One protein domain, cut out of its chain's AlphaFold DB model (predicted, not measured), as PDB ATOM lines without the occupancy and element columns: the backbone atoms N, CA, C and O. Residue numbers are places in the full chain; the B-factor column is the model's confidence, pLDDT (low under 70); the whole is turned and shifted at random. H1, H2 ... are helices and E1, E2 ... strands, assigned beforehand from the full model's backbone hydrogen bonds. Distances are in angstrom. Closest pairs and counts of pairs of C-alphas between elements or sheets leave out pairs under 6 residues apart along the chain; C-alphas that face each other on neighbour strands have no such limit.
ATOM      1  N   GLN A   4     199.451 197.341 205.313       86.56
ATOM      2  CA  GLN A   4     198.743 196.412 206.200       86.56
ATOM      3  C   GLN A   4     197.437 195.909 205.576       86.56
ATOM      4  O   GLN A   4     197.134 194.718 205.624       86.56
ATOM      5  N   TRP A   5     196.689 196.795 204.922       88.62
ATOM      6  CA  TRP A   5     195.446 196.450 204.246       88.62
ATOM      7  C   TRP A   5     195.671 195.535 203.041       88.62
ATOM      8  O   TRP A   5     194.966 194.541 202.873       88.62
ATOM      9  N   LYS A   6     196.707 195.818 202.239       89.00
ATOM     10  CA  LYS A   6     197.139 194.931 201.145       89.00
ATOM     11  C   LYS A   6     197.466 193.527 201.662       89.00
ATOM     12  O   LYS A   6     197.009 192.546 201.082       89.00
ATOM     13  N   ALA A   7     198.209 193.428 202.765       91.94
ATOM     14  CA  ALA A   7     198.541 192.145 203.382       91.94
ATOM     15  C   ALA A   7     197.295 191.401 203.893       91.94
ATOM     16  O   ALA A   7     197.197 190.186 203.724       91.94
ATOM     17  N   LYS A   8     196.314 192.122 204.458       94.12
ATOM     18  CA  LYS A   8     195.035 191.541 204.895       94.12
ATOM     19  C   LYS A   8     194.260 190.936 203.721       94.12
ATOM     20  O   LYS A   8     193.879 189.771 203.797       94.12
ATOM     21  N   ILE A   9     194.076 191.691 202.635       94.62
ATOM     22  CA  ILE A   9     193.396 191.208 201.419       94.62
ATOM     23  C   ILE A   9     194.105 189.976 200.857       94.62
ATOM     24  O   ILE A   9     193.454 188.974 200.577       94.62
ATOM     25  N   GLN A  10     195.435 190.019 200.761       94.50
ATOM     26  CA  GLN A  10     196.241 188.904 200.270       94.50
ATOM     27  C   GLN A  10     196.048 187.644 201.127       94.50
ATOM     28  O   GLN A  10     195.836 186.562 200.588       94.50
ATOM     29  N   SER A  11     196.071 187.783 202.455       96.44
ATOM     30  CA  SER A  11     195.854 186.659 203.371       96.44
ATOM     31  C   SER A  11     194.471 186.027 203.201       96.44
ATOM     32  O   SER A  11     194.339 184.805 203.273       96.44
ATOM     33  N   ILE A  12     193.441 186.845 202.962       97.44
ATOM     34  CA  ILE A  12     192.091 186.358 202.668       97.44
ATOM     35  C   ILE A  12     192.064 185.665 201.306       97.44
ATOM     36  O   ILE A  12     191.557 184.552 201.215       97.44
ATOM     37  N   ALA A  13     192.656 186.267 200.271       96.94
ATOM     38  CA  ALA A  13     192.718 185.684 198.935       96.94
ATOM     39  C   ALA A  13     193.343 184.282 198.949       96.94
ATOM     40  O   ALA A  13     192.783 183.355 198.378       96.94
ATOM     41  N   ASP A  14     194.450 184.095 199.672       97.06
ATOM     42  CA  ASP A  14     195.126 182.797 199.775       97.06
ATOM     43  C   ASP A  14     194.263 181.732 200.476       97.06
ATOM     44  O   ASP A  14     194.391 180.533 200.205       97.06
ATOM     45  N   LYS A  15     193.390 182.148 201.403       98.06
ATOM     46  CA  LYS A  15     192.437 181.255 202.077       98.06
ATOM     47  C   LYS A  15     191.268 180.907 201.159       98.06
ATOM     48  O   LYS A  15     190.978 179.724 200.991       98.06
ATOM     49  N   GLU A  16     190.640 181.912 200.555       97.56
ATOM     50  CA  GLU A  16     189.507 181.748 199.639       97.56
ATOM     51  C   GLU A  16     189.890 180.904 198.423       97.56
ATOM     52  O   GLU A  16     189.161 179.993 198.048       97.56
ATOM     53  N   GLU A  17     191.080 181.112 197.857       96.56
ATOM     54  CA  GLU A  17     191.586 180.333 196.727       96.56
ATOM     55  C   GLU A  17     191.658 178.833 197.057       96.56
ATOM     56  O   GLU A  17     191.159 178.001 196.296       96.56
ATOM     57  N   LYS A  18     192.196 178.475 198.231       96.50
ATOM     58  CA  LYS A  18     192.253 177.078 198.697       96.50
ATOM     59  C   LYS A  18     190.864 176.480 198.911       96.50
ATOM     60  O   LYS A  18     190.672 175.290 198.656       96.50
ATOM     61  N   ILE A  19     189.914 177.267 199.418       95.62
ATOM     62  CA  ILE A  19     188.528 176.828 199.632       95.62
ATOM     63  C   ILE A  19     187.848 176.590 198.281       95.62
ATOM     64  O   ILE A  19     187.322 175.503 198.047       95.62
ATOM     65  N   LEU A  20     187.923 177.559 197.370       95.31
ATOM     66  CA  LEU A  20     187.333 177.480 196.038       95.31
ATOM     67  C   LEU A  20     187.905 176.313 195.229       95.31
ATOM     68  O   LEU A  20     187.134 175.553 194.653       95.31
ATOM     69  N   GLN A  21     189.225 176.097 195.232       94.12
ATOM     70  CA  GLN A  21     189.840 174.951 194.547       94.12
ATOM     71  C   GLN A  21     189.332 173.609 195.092       94.12
ATOM     72  O   GLN A  21     189.020 172.705 194.317       94.12
ATOM     73  N   LYS A  22     189.193 173.470 196.420       94.81
ATOM     74  CA  LYS A  22     188.602 172.266 197.027       94.81
ATOM     75  C   LYS A  22     187.158 172.052 196.577       94.81
ATOM     76  O   LYS A  22     186.803 170.930 196.224       94.81
ATOM     77  N   LEU A  23     186.346 173.110 196.577       93.69
ATOM     78  CA  LEU A  23     184.950 173.042 196.144       93.69
ATOM     79  C   LEU A  23     184.836 172.660 194.666       93.69
ATOM     80  O   LEU A  23     184.073 171.760 194.336       93.69
ATOM     81  N   LEU A  24     185.640 173.274 193.796       91.44
ATOM     82  CA  LEU A  24     185.651 172.995 192.358       91.44
ATOM     83  C   LEU A  24     186.083 171.560 192.037       91.44
ATOM     84  O   LEU A  24     185.534 170.959 191.117       91.44
ATOM     85  N   ASN A  25     187.020 170.999 192.808       91.00
ATOM     86  CA  ASN A  25     187.432 169.600 192.669       91.00
ATOM     87  C   ASN A  25     186.335 168.616 193.096       91.00
ATOM     88  O   ASN A  25     186.244 167.529 192.535       91.00
ATOM     89  N   TYR A  26     185.523 168.976 194.094       91.50
ATOM     90  CA  TYR A  26     184.427 168.129 194.566       91.50
ATOM     91  C   TYR A  26     183.193 168.227 193.660       91.50
ATOM     92  O   TYR A  26     182.586 167.215 193.316       91.50
ATOM     93  N   ALA A  27     182.827 169.447 193.263       87.44
ATOM     94  CA  ALA A  27     181.700 169.733 192.390       87.44
ATOM     95  C   ALA A  27     181.993 171.002 191.566       87.44
ATOM     96  O   ALA A  27     181.870 172.116 192.087       87.44
ATOM     97  N   PRO A  28     182.356 170.880 190.277       83.31
ATOM     98  CA  PRO A  28     182.642 172.041 189.447       83.31
ATOM     99  C   PRO A  28     181.359 172.846 189.215       83.31
ATOM    100  O   PRO A  28     180.471 172.449 188.463       83.31
ATOM    101  N   GLN A  29     181.267 173.997 189.879       87.12
ATOM    102  CA  GLN A  29     180.150 174.925 189.760       87.12
ATOM    103  C   GLN A  29     180.659 176.278 189.242       87.12
ATOM    104  O   GLN A  29     181.344 176.991 189.976       87.12
ATOM    105  N   PRO A  30     180.326 176.669 187.993       82.38
ATOM    106  CA  PRO A  30     180.861 177.883 187.370       82.38
ATOM    107  C   PRO A  30     180.638 179.162 188.187       82.38
ATOM    108  O   PRO A  30     181.498 180.042 188.204       82.38
ATOM    109  N   HIS A  31     179.518 179.249 188.911       88.50
ATOM    110  CA  HIS A  31     179.162 180.423 189.708       88.50
ATOM    111  C   HIS A  31     180.105 180.674 190.897       88.50
ATOM    112  O   HIS A  31     180.211 181.812 191.349       88.50
ATOM    113  N   LEU A  32     180.838 179.658 191.375       90.31
ATOM    114  CA  LEU A  32     181.846 179.820 192.436       90.31
ATOM    115  C   LEU A  32     183.004 180.731 192.005       90.31
ATOM    116  O   LEU A  32     183.696 181.303 192.840       90.31
ATOM    117  N   THR A  33     183.203 180.877 190.693       93.12
ATOM    118  CA  THR A  33     184.243 181.723 190.091       93.12
ATOM    119  C   THR A  33     183.642 182.807 189.198       93.12
ATOM    120  O   THR A  33     184.235 183.220 188.202       93.12
ATOM    121  N   GLU A  34     182.431 183.274 189.510       94.19
ATOM    122  CA  GLU A  34     181.793 184.350 188.753       94.19
ATOM    123  C   GLU A  34     182.559 185.674 188.946       94.19
ATOM    124  O   GLU A  34     182.679 186.199 190.052       94.19
ATOM    125  N   VAL A  35     183.059 186.237 187.841       93.94
ATOM    126  CA  VAL A  35     183.809 187.513 187.803       93.94
ATOM    127  C   VAL A  35     182.924 188.748 187.690       93.94
ATOM    128  O   VAL A  35     183.402 189.881 187.733       93.94
ATOM    129  N   MET A  36     181.623 188.537 187.556       95.44
ATOM    130  CA  MET A  36     180.630 189.579 187.376       95.44
ATOM    131  C   MET A  36     179.761 189.686 188.627       95.44
ATOM    132  O   MET A  36     179.391 188.683 189.221       95.44
ATOM    133  N   ASP A  37     179.402 190.899 189.021       96.19
ATOM    134  CA  ASP A  37     178.562 191.153 190.187       96.19
ATOM    135  C   ASP A  37     177.685 192.392 189.957       96.19
ATOM    136  O   ASP A  37     177.944 193.200 189.061       96.19
ATOM    137  N   ASN A  38     176.619 192.531 190.738       96.81
ATOM    138  CA  ASN A  38     175.641 193.600 190.585       96.81
ATOM    139  C   ASN A  38     175.971 194.789 191.490       96.81
ATOM    140  O   ASN A  38     176.280 194.632 192.672       96.81
ATOM    141  N   CYS A  39     175.853 195.992 190.932       96.62
ATOM    142  CA  CYS A  39     175.864 197.234 191.699       96.62
ATOM    143  C   CYS A  39     174.515 197.440 192.404       96.62
ATOM    144  O   CYS A  39     173.482 197.435 191.740       96.62
ATOM    145  N   SER A  40     174.523 197.711 193.706       94.81
ATOM    146  CA  SER A  40     173.327 197.998 194.507       94.81
ATOM    147  C   SER A  40     172.626 199.311 194.135       94.81
ATOM    148  O   SER A  40     171.459 199.462 194.462       94.81
ATOM    149  N   LEU A  41     173.301 200.243 193.443       93.81
ATOM    150  CA  LEU A  41     172.715 201.538 193.059       93.81
ATOM    151  C   LEU A  41     172.129 201.552 191.644       93.81
ATOM    152  O   LEU A  41     171.007 201.992 191.438       93.81
ATOM    153  N   CYS A  42     172.894 201.115 190.640       95.31
ATOM    154  CA  CYS A  42     172.424 201.141 189.247       95.31
ATOM    155  C   CYS A  42     171.914 199.793 188.738       95.31
ATOM    156  O   CYS A  42     171.526 199.712 187.572       95.31
ATOM    157  N   TYR A  43     171.986 198.739 189.557       95.81
ATOM    158  CA  TYR A  43     171.569 197.366 189.239       95.81
ATOM    159  C   TYR A  43     172.257 196.739 188.017       95.81
ATOM    160  O   TYR A  43     171.908 195.641 187.591       95.81
ATOM    161  N   LYS A  44     173.271 197.404 187.450       97.19
ATOM    162  CA  LYS A  44     174.047 196.874 186.330       97.19
ATOM    163  C   LYS A  44     175.007 195.797 186.821       97.19
ATOM    164  O   LYS A  44     175.736 196.007 187.797       97.19
ATOM    165  N   LYS A  45     175.059 194.694 186.073       96.62
ATOM    166  CA  LYS A  45     176.094 193.670 186.200       96.62
ATOM    167  C   LYS A  45     177.412 194.234 185.664       96.62
ATOM    168  O   LYS A  45     177.471 194.710 184.532       96.62
ATOM    169  N   THR A  46     178.461 194.214 186.472       96.00
ATOM    170  CA  THR A  46     179.795 194.720 186.123       96.00
ATOM    171  C   THR A  46     180.866 193.785 186.663       96.00
ATOM    172  O   THR A  46     180.606 192.960 187.531       96.00
ATOM    173  N   HIS A  47     182.086 193.919 186.162       95.19
ATOM    174  CA  HIS A  47     183.208 193.141 186.663       95.19
ATOM    175  C   HIS A  47     183.477 193.445 188.145       95.19
ATOM    176  O   HIS A  47     183.468 194.616 188.541       95.19
ATOM    177  N   ARG A  48     183.773 192.420 188.954       94.88
ATOM    178  CA  ARG A  48     184.048 192.539 190.402       94.88
ATOM    179  C   ARG A  48     185.178 193.516 190.722       94.88
ATOM    180  O   ARG A  48     185.107 194.243 191.706       94.88
ATOM    181  N   LEU A  49     186.172 193.623 189.836       94.12
ATOM    182  CA  LEU A  49     187.255 194.621 189.915       94.12
ATOM    183  C   LEU A  49     186.759 196.075 189.971       94.12
ATOM    184  O   LEU A  49     187.467 196.966 190.454       94.12
ATOM    185  N   HIS A  50     185.553 196.323 189.469       95.38
ATOM    186  CA  HIS A  50     184.912 197.630 189.451       95.38
ATOM    187  C   HIS A  50     183.844 197.784 190.532       95.38
ATOM    188  O   HIS A  50     183.189 198.819 190.544       95.38
ATOM    189  N   ILE A  51     183.658 196.811 191.424       96.75
ATOM    190  CA  ILE A  51     182.797 196.935 192.603       96.75
ATOM    191  C   ILE A  51     183.646 197.332 193.810       96.75
ATOM    192  O   ILE A  51     184.804 196.926 193.936       96.75
ATOM    193  N   ARG A  52     183.073 198.156 194.683       95.00
ATOM    194  CA  ARG A  52     183.596 198.555 195.988       95.00
ATOM    195  C   ARG A  52     182.530 198.339 197.046       95.00
ATOM    196  O   ARG A  52     181.345 198.469 196.751       95.00
ATOM    197  N   ILE A  53     182.959 198.003 198.258       96.81
ATOM    198  CA  ILE A  53     182.087 198.072 199.429       96.81
ATOM    199  C   ILE A  53     182.175 199.502 199.946       96.81
ATOM    200  O   ILE A  53     183.256 199.945 200.324       96.81
ATOM    201  N   VAL A  54     181.067 200.228 199.892       96.00
ATOM    202  CA  VAL A  54     180.981 201.640 200.290       96.00
ATOM    203  C   VAL A  54     179.963 201.810 201.406       96.00
ATOM    204  O   VAL A  54     179.169 200.901 201.658       96.00
ATOM    205  N   GLU A  55     179.985 202.969 202.058       93.00
ATOM    206  CA  GLU A  55     178.950 203.368 203.015       93.00
ATOM    207  C   GLU A  55     177.553 203.248 202.398       93.00
ATOM    208  O   GLU A  55     177.337 203.599 201.234       93.00
ATOM    209  N   ASP A  56     176.614 202.712 203.175       89.12
ATOM    210  CA  ASP A  56     175.219 202.634 202.766       89.12
ATOM    211  C   ASP A  56     174.545 204.003 202.949       89.12
ATOM    212  O   ASP A  56     174.421 204.455 204.090       89.12
ATOM    213  N   PRO A  57     174.089 204.668 201.872       80.00
ATOM    214  CA  PRO A  57     173.444 205.974 201.980       80.00
ATOM    215  C   PRO A  57     172.133 205.939 202.775       80.00
ATOM    216  O   PRO A  57     171.716 206.976 203.283       80.00
ATOM    217  N   GLU A  58     171.483 204.776 202.886       85.12
ATOM    218  CA  GLU A  58     170.254 204.615 203.673       85.12
ATOM    219  C   GLU A  58     170.529 204.233 205.137       85.12
ATOM    220  O   GLU A  58     169.615 204.248 205.959       85.12
ATOM    221  N   GLY A  59     171.781 203.905 205.483       84.25
ATOM    222  CA  GLY A  59     172.163 203.476 206.830       84.25
ATOM    223  C   GLY A  59     171.513 202.161 207.278       84.25
ATOM    224  O   GLY A  59     171.435 201.898 208.475       84.25
ATOM    225  N   LEU A  60     171.033 201.339 206.340       86.25
ATOM    226  CA  LEU A  60     170.384 200.054 206.613       86.25
ATOM    227  C   LEU A  60     171.405 198.931 206.824       86.25
ATOM    228  O   LEU A  60     171.126 197.958 207.525       86.25
ATOM    229  N   PHE A  61     172.584 199.052 206.215       86.81
ATOM    230  CA  PHE A  61     173.655 198.064 206.290       86.81
ATOM    231  C   PHE A  61     174.930 198.668 206.891       86.81
ATOM    232  O   PHE A  61     175.691 199.338 206.193       86.81
ATOM    233  N   GLU A  62     175.214 198.351 208.159       85.06
ATOM    234  CA  GLU A  62     176.404 198.841 208.883       85.06
ATOM    235  C   GLU A  62     177.726 198.470 208.190       85.06
ATOM    236  O   GLU A  62     178.669 199.259 208.150       85.06
ATOM    237  N   ASP A  63     177.789 197.294 207.563       91.19
ATOM    238  CA  ASP A  63     178.990 196.850 206.850       91.19
ATOM    239  C   ASP A  63     179.117 197.418 205.424       91.19
ATOM    240  O   ASP A  63     180.086 197.113 204.719       91.19
ATOM    241  N   GLY A  64     178.140 198.208 204.973       93.88
ATOM    242  CA  GLY A  64     178.103 198.835 203.656       93.88
ATOM    243  C   GLY A  64     177.553 197.962 202.528       93.88
ATOM    244  O   GLY A  64     177.171 196.798 202.705       93.88
ATOM    245  N   VAL A  65     177.529 198.533 201.324       95.50
ATOM    246  CA  VAL A  65     176.870 197.976 200.131       95.50
ATOM    247  C   VAL A  65     177.815 197.880 198.934       95.50
ATOM    248  O   VAL A  65     178.800 198.607 198.824       95.50
ATOM    249  N   LYS A  66     177.520 196.951 198.016       96.25
ATOM    250  CA  LYS A  66     178.311 196.726 196.797       96.25
ATOM    251  C   LYS A  66     177.955 197.763 195.744       96.25
ATOM    252  O   LYS A  66     176.870 197.721 195.178       96.25
ATOM    253  N   VAL A  67     178.873 198.653 195.409       96.81
ATOM    254  CA  VAL A  67     178.618 199.730 194.448       96.81
ATOM    255  C   VAL A  67     179.709 199.753 193.393       96.81
ATOM    256  O   VAL A  67     180.886 199.569 193.688       96.81
ATOM    257  N   CYS A  68     179.335 199.950 192.129       97.12
ATOM    258  CA  CYS A  68     180.328 200.091 191.071       97.12
ATOM    259  C   CYS A  68     181.075 201.425 191.186       97.12
ATOM    260  O   CYS A  68     180.474 202.431 191.559       97.12
ATOM    261  N   LYS A  69     182.357 201.458 190.797       95.38
ATOM    262  CA  LYS A  69     183.221 202.653 190.849       95.38
ATOM    263  C   LYS A  69     182.529 203.899 190.290       95.38
ATOM    264  O   LYS A  69     182.470 204.915 190.964       95.38
ATOM    265  N   LYS A  70     181.883 203.775 189.122       95.69
ATOM    266  CA  LYS A  70     181.138 204.874 188.480       95.69
ATOM    267  C   LYS A  70     180.026 205.449 189.362       95.69
ATOM    268  O   LYS A  70     179.815 206.656 189.376       95.69
ATOM    269  N   CYS A  71     179.275 204.594 190.054       96.25
ATOM    270  CA  CYS A  71     178.220 205.042 190.960       96.25
ATOM    271  C   CYS A  71     178.803 205.631 192.245       96.25
ATOM    272  O   CYS A  71     178.306 206.655 192.697       96.25
ATOM    273  N   ALA A  72     179.863 205.031 192.792       95.50
ATOM    274  CA  ALA A  72     180.543 205.556 193.970       95.50
ATOM    275  C   ALA A  72     181.102 206.966 193.710       95.50
ATOM    276  O   ALA A  72     180.800 207.884 194.461       95.50
ATOM    277  N   GLU A  73     181.803 207.165 192.590       95.50
ATOM    278  CA  GLU A  73     182.323 208.471 192.156       95.50
ATOM    279  C   GLU A  73     181.200 209.497 191.954       95.50
ATOM    280  O   GLU A  73     181.275 210.607 192.476       95.50
ATOM    281  N   LYS A  74     180.123 209.123 191.247       95.69
ATOM    282  CA  LYS A  74     178.980 210.014 190.991       95.69
ATOM    283  C   LYS A  74     178.278 210.463 192.277       95.69
ATOM    284  O   LYS A  74     177.768 211.578 192.329       95.69
ATOM    285  N   CYS A  75     178.208 209.585 193.273       93.06
ATOM    286  CA  CYS A  75     177.518 209.833 194.536       93.06
ATOM    287  C   CYS A  75     178.454 210.317 195.654       93.06
ATOM    288  O   CYS A  75     177.976 210.554 196.758       93.06
ATOM    289  N   GLY A  76     179.760 210.455 195.399       94.00
ATOM    290  CA  GLY A  76     180.741 210.830 196.422       94.00
ATOM    291  C   GLY A  76     180.898 209.795 197.544       94.00
ATOM    292  O   GLY A  76     181.252 210.161 198.661       94.00
ATOM    293  N   LEU A  77     180.614 208.518 197.272       93.06
ATOM    294  CA  LEU A  77     180.677 207.450 198.271       93.06
ATOM    295  C   LEU A  77     182.106 206.934 198.424       93.06
ATOM    296  O   LEU A  77     182.763 206.581 197.441       93.06
ATOM    297  N   SER A  78     182.559 206.845 199.671       91.12
ATOM    298  CA  SER A  78     183.890 206.343 200.002       91.12
ATOM    299  C   SER A  78     183.880 204.836 200.234       91.12
ATOM    300  O   SER A  78     182.938 204.267 200.786       91.12
ATOM    301  N   GLU A  79     184.952 204.181 199.796       93.38
ATOM    302  CA  GLU A  79     185.180 202.765 200.063       93.38
ATOM    303  C   GLU A  79     185.447 202.532 201.555       93.38
ATOM    304  O   GLU A  79     186.304 203.180 202.157       93.38
ATOM    305  N   LEU A  80     184.742 201.562 202.133       93.75
ATOM    306  CA  LEU A  80     184.932 201.142 203.513       93.75
ATOM    307  C   LEU A  80     186.206 200.307 203.655       93.75
ATOM    308  O   LEU A  80     186.497 199.428 202.841       93.75
ATOM    309  N   LEU A  81     186.935 200.522 204.749       92.69
ATOM    310  CA  LEU A  81     188.102 199.725 205.139       92.69
ATOM    311  C   LEU A  81     187.748 198.736 206.264       92.69
ATOM    312  O   LEU A  81     188.447 198.636 207.272       92.69
ATOM    313  N   ASN A  82     186.645 198.002 206.090       93.31
ATOM    314  CA  ASN A  82     186.107 197.043 207.059       93.31
ATOM    315  C   ASN A  82     186.262 195.575 206.611       93.31
ATOM    316  O   ASN A  82     186.722 195.265 205.513       93.31
ATOM    317  N   GLU A  83     185.886 194.627 207.466       94.31
ATOM    318  CA  GLU A  83     186.030 193.201 207.153       94.31
ATOM    319  C   GLU A  83     185.295 192.783 205.874       94.31
ATOM    320  O   GLU A  83     185.884 192.093 205.045       94.31
ATOM    321  N   LYS A  84     184.074 193.280 205.646       94.44
ATOM    322  CA  LYS A  84     183.302 192.987 204.431       94.44
ATOM    323  C   LYS A  84     184.018 193.436 203.159       94.44
ATOM    324  O   LYS A  84     184.066 192.683 202.187       94.44
ATOM    325  N   SER A  85     184.615 194.627 203.176       95.25
ATOM    326  CA  SER A  85     185.439 195.134 202.077       95.25
ATOM    327  C   SER A  85     186.664 194.254 201.832       95.25
ATOM    328  O   SER A  85     186.888 193.795 200.710       95.25
ATOM    329  N   ALA A  86     187.412 193.924 202.891       95.25
ATOM    330  CA  ALA A  86     188.580 193.051 202.788       95.25
ATOM    331  C   ALA A  86     188.218 191.668 202.218       95.25
ATOM    332  O   ALA A  86     188.907 191.172 201.326       95.25
ATOM    333  N   SER A  87     187.117 191.080 202.689       96.31
ATOM    334  CA  SER A  87     186.609 189.787 202.227       96.31
ATOM    335  C   SER A  87     186.170 189.827 200.768       96.31
ATOM    336  O   SER A  87     186.504 188.928 199.998       96.31
ATOM    337  N   TYR A  88     185.494 190.899 200.347       96.38
ATOM    338  CA  TYR A  88     185.085 191.065 198.956       96.38
ATOM    339  C   TYR A  88     186.283 191.133 198.002       96.38
ATOM    340  O   TYR A  88     186.281 190.474 196.955       96.38
ATOM    341  N   HIS A  89     187.311 191.906 198.363       95.62
ATOM    342  CA  HIS A  89     188.542 192.014 197.576       95.62
ATOM    343  C   HIS A  89     189.340 190.719 197.573       95.62
ATOM    344  O   HIS A  89     189.768 190.289 196.506       95.62
ATOM    345  N   GLY A  90     189.490 190.072 198.732       96.75
ATOM    346  CA  GLY A  90     190.203 188.802 198.850       96.75
ATOM    347  C   GLY A  90     189.562 187.707 197.997       96.75
ATOM    348  O   GLY A  90     190.246 187.071 197.198       96.75
ATOM    349  N   LEU A  91     188.235 187.562 198.072       96.75
ATOM    350  CA  LEU A  91     187.489 186.632 197.223       96.75
ATOM    351  C   LEU A  91     187.632 186.975 195.737       96.75
ATOM    352  O   LEU A  91     187.832 186.094 194.907       96.75
ATOM    353  N   THR A  92     187.550 188.260 195.384       96.25
ATOM    354  CA  THR A  92     187.727 188.696 193.994       96.25
ATOM    355  C   THR A  92     189.114 188.329 193.477       96.25
ATOM    356  O   THR A  92     189.224 187.795 192.379       96.25
ATOM    357  N   GLU A  93     190.167 188.546 194.264       95.62
ATOM    358  CA  GLU A  93     191.521 188.163 193.871       95.62
ATOM    359  C   GLU A  93     191.669 186.647 193.704       95.62
ATOM    360  O   GLU A  93     192.244 186.201 192.713       95.62
ATOM    361  N   ALA A  94     191.115 185.859 194.629       96.06
ATOM    362  CA  ALA A  94     191.116 184.401 194.547       96.06
ATOM    363  C   ALA A  94     190.431 183.892 193.267       96.06
ATOM    364  O   ALA A  94     190.986 183.054 192.557       96.06
ATOM    365  N   ILE A  95     189.256 184.440 192.935       95.62
ATOM    366  CA  ILE A  95     188.518 184.097 191.711       95.62
ATOM    367  C   ILE A  95     189.361 184.393 190.466       95.62
ATOM    368  O   ILE A  95     189.448 183.549 189.573       95.62
ATOM    369  N   LEU A  96     190.004 185.564 190.406       93.75
ATOM    370  CA  LEU A  96     190.824 185.951 189.255       93.75
ATOM    371  C   LEU A  96     192.021 185.017 189.076       93.75
ATOM    372  O   LEU A  96     192.266 184.557 187.964       93.75
ATOM    373  N   ARG A  97     192.709 184.657 190.169       93.62
ATOM    374  CA  ARG A  97     193.820 183.692 190.126       93.62
ATOM    375  C   ARG A  97     193.384 182.335 189.588       93.62
ATOM    376  O   ARG A  97     194.043 181.804 188.702       93.62
ATOM    377  N   ILE A  98     192.258 181.805 190.071       93.06
ATOM    378  CA  ILE A  98     191.724 180.510 189.618       93.06
ATOM    379  C   ILE A  98     191.391 180.534 188.122       93.06
ATOM    380  O   ILE A  98     191.600 179.544 187.427       93.06
ATOM    381  N   ARG A  99     190.900 181.666 187.610       90.19
ATOM    382  CA  ARG A  99     190.569 181.836 186.188       90.19
ATOM    383  C   ARG A  99     191.773 182.142 185.297       90.19
ATOM    384  O   ARG A  99     191.608 182.220 184.084       90.19
ATOM    385  N   GLY A 100     192.962 182.324 185.874       87.38
ATOM    386  CA  GLY A 100     194.145 182.783 185.144       87.38
ATOM    387  C   GLY A 100     194.046 184.242 184.682       87.38
ATOM    388  O   GLY A 100     194.755 184.644 183.762       87.38
ATOM    389  N   GLU A 101     193.166 185.035 185.294       81.25
ATOM    390  CA  GLU A 101     192.990 186.457 185.010       81.25
ATOM    391  C   GLU A 101     193.948 187.311 185.864       81.25
ATOM    392  O   GLU A 101     194.400 186.925 186.945       81.25
ATOM    393  N   ILE A 102     194.292 188.495 185.356       65.19
ATOM    394  CA  ILE A 102     195.288 189.399 185.946       65.19
ATOM    395  C   ILE A 102     194.872 189.820 187.377       65.19
ATOM    396  O   ILE A 102     193.767 190.314 187.600       65.19
TER     397      ILE A 102
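Overview. This is residues 4 to 102 of the 109 residues of an uncharacterized protein of Thermoactinomyces sp. AS95 (UniProt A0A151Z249). What does this domain look like? Two long helices, H1 and H4, cross as an X near their middles, and a small lobe of two short strand hairpins, E1 with E2 and E3 with E4, lies on the side of H4 away from H1. The short helix H3 is at the far end of that lobe. What is it made of? The 99 printed residues hold four named helices and four named strands in the order H1 H2 E1 E2 E3 E4 H3 H4, and the two sheets, E1 - E2 and E3 - E4, are both antiparallel; the class is mixed, helices and strands. It is compact, with a radius of gyration of the C-alphas of 14.0 A and spans of 41 by 31 by 25 A.

Arrangement. How is the sheet of E3, residues 51 to 54, and E4, residues 65 to 68, paired? This hairpin is antiparallel at 137 degrees, with N 52 and O 67 within hydrogen-bond range at 2.8 A. What is close to it? The closest C-alphas of E3 and H4, residues 83 to 98, are those of Ile 53 and Ser 85, 5.2 A apart; E4 and H4 are near each other, with 5 pairs of C-alphas within 10 A. The closest C-alphas of E3 and H3, residues 69 to 75, are those of Ile 51 and Lys 69, 6.0 A apart. How is the other hairpin formed? E1, residues 36 to 38, and E2, residues 45 to 47, are antiparallel at 135 degrees, with N 37 and O 46 within hydrogen-bond range at 2.8 A. How do the helices stand? H1, residues 4 to 26, touches H4 at a steep tilt of 53 degrees, the same way, the closest C-alphas being those of Ala 13 and Gly 90, 4.0 A apart. With residues 95 to 98 alone, H4 touches H2, residues 30 to 33, where the C-alphas of Thr 33 and Ile 95 come closest at 5.2 A; H1 and H2 only just touch, with 3 pairs of C-alphas within 8 A, the closest those of Leu 20 and Leu 32, 7.0 A apart, and H1 does so with residues 20 to 24 alone. Every O i to N i+4 pair is within hydrogen-bond range in H3 and H4, and 18 of 19 in H1, while H2 is too short for such a pair.

Along the chain. Where does E3 begin? C-alpha 51 is at (182.797, 196.935, 192.603). Where do the long helices run? H1 is 33.8 A long from C-alpha 4 at (198.743, 196.412, 206.200), and H4 is 22.4 A long, ending with C-alpha 98 at (191.724, 180.510, 189.618).

Size, cuts and confidence. How far does it reach? The two C-alphas farthest apart are those of Tyr 26 and Gly 76, at 42.9 A. Is it continuous and confident? The printed part has no cut and no long link; its mean pLDDT is 93.0, and residue 102 is under 70.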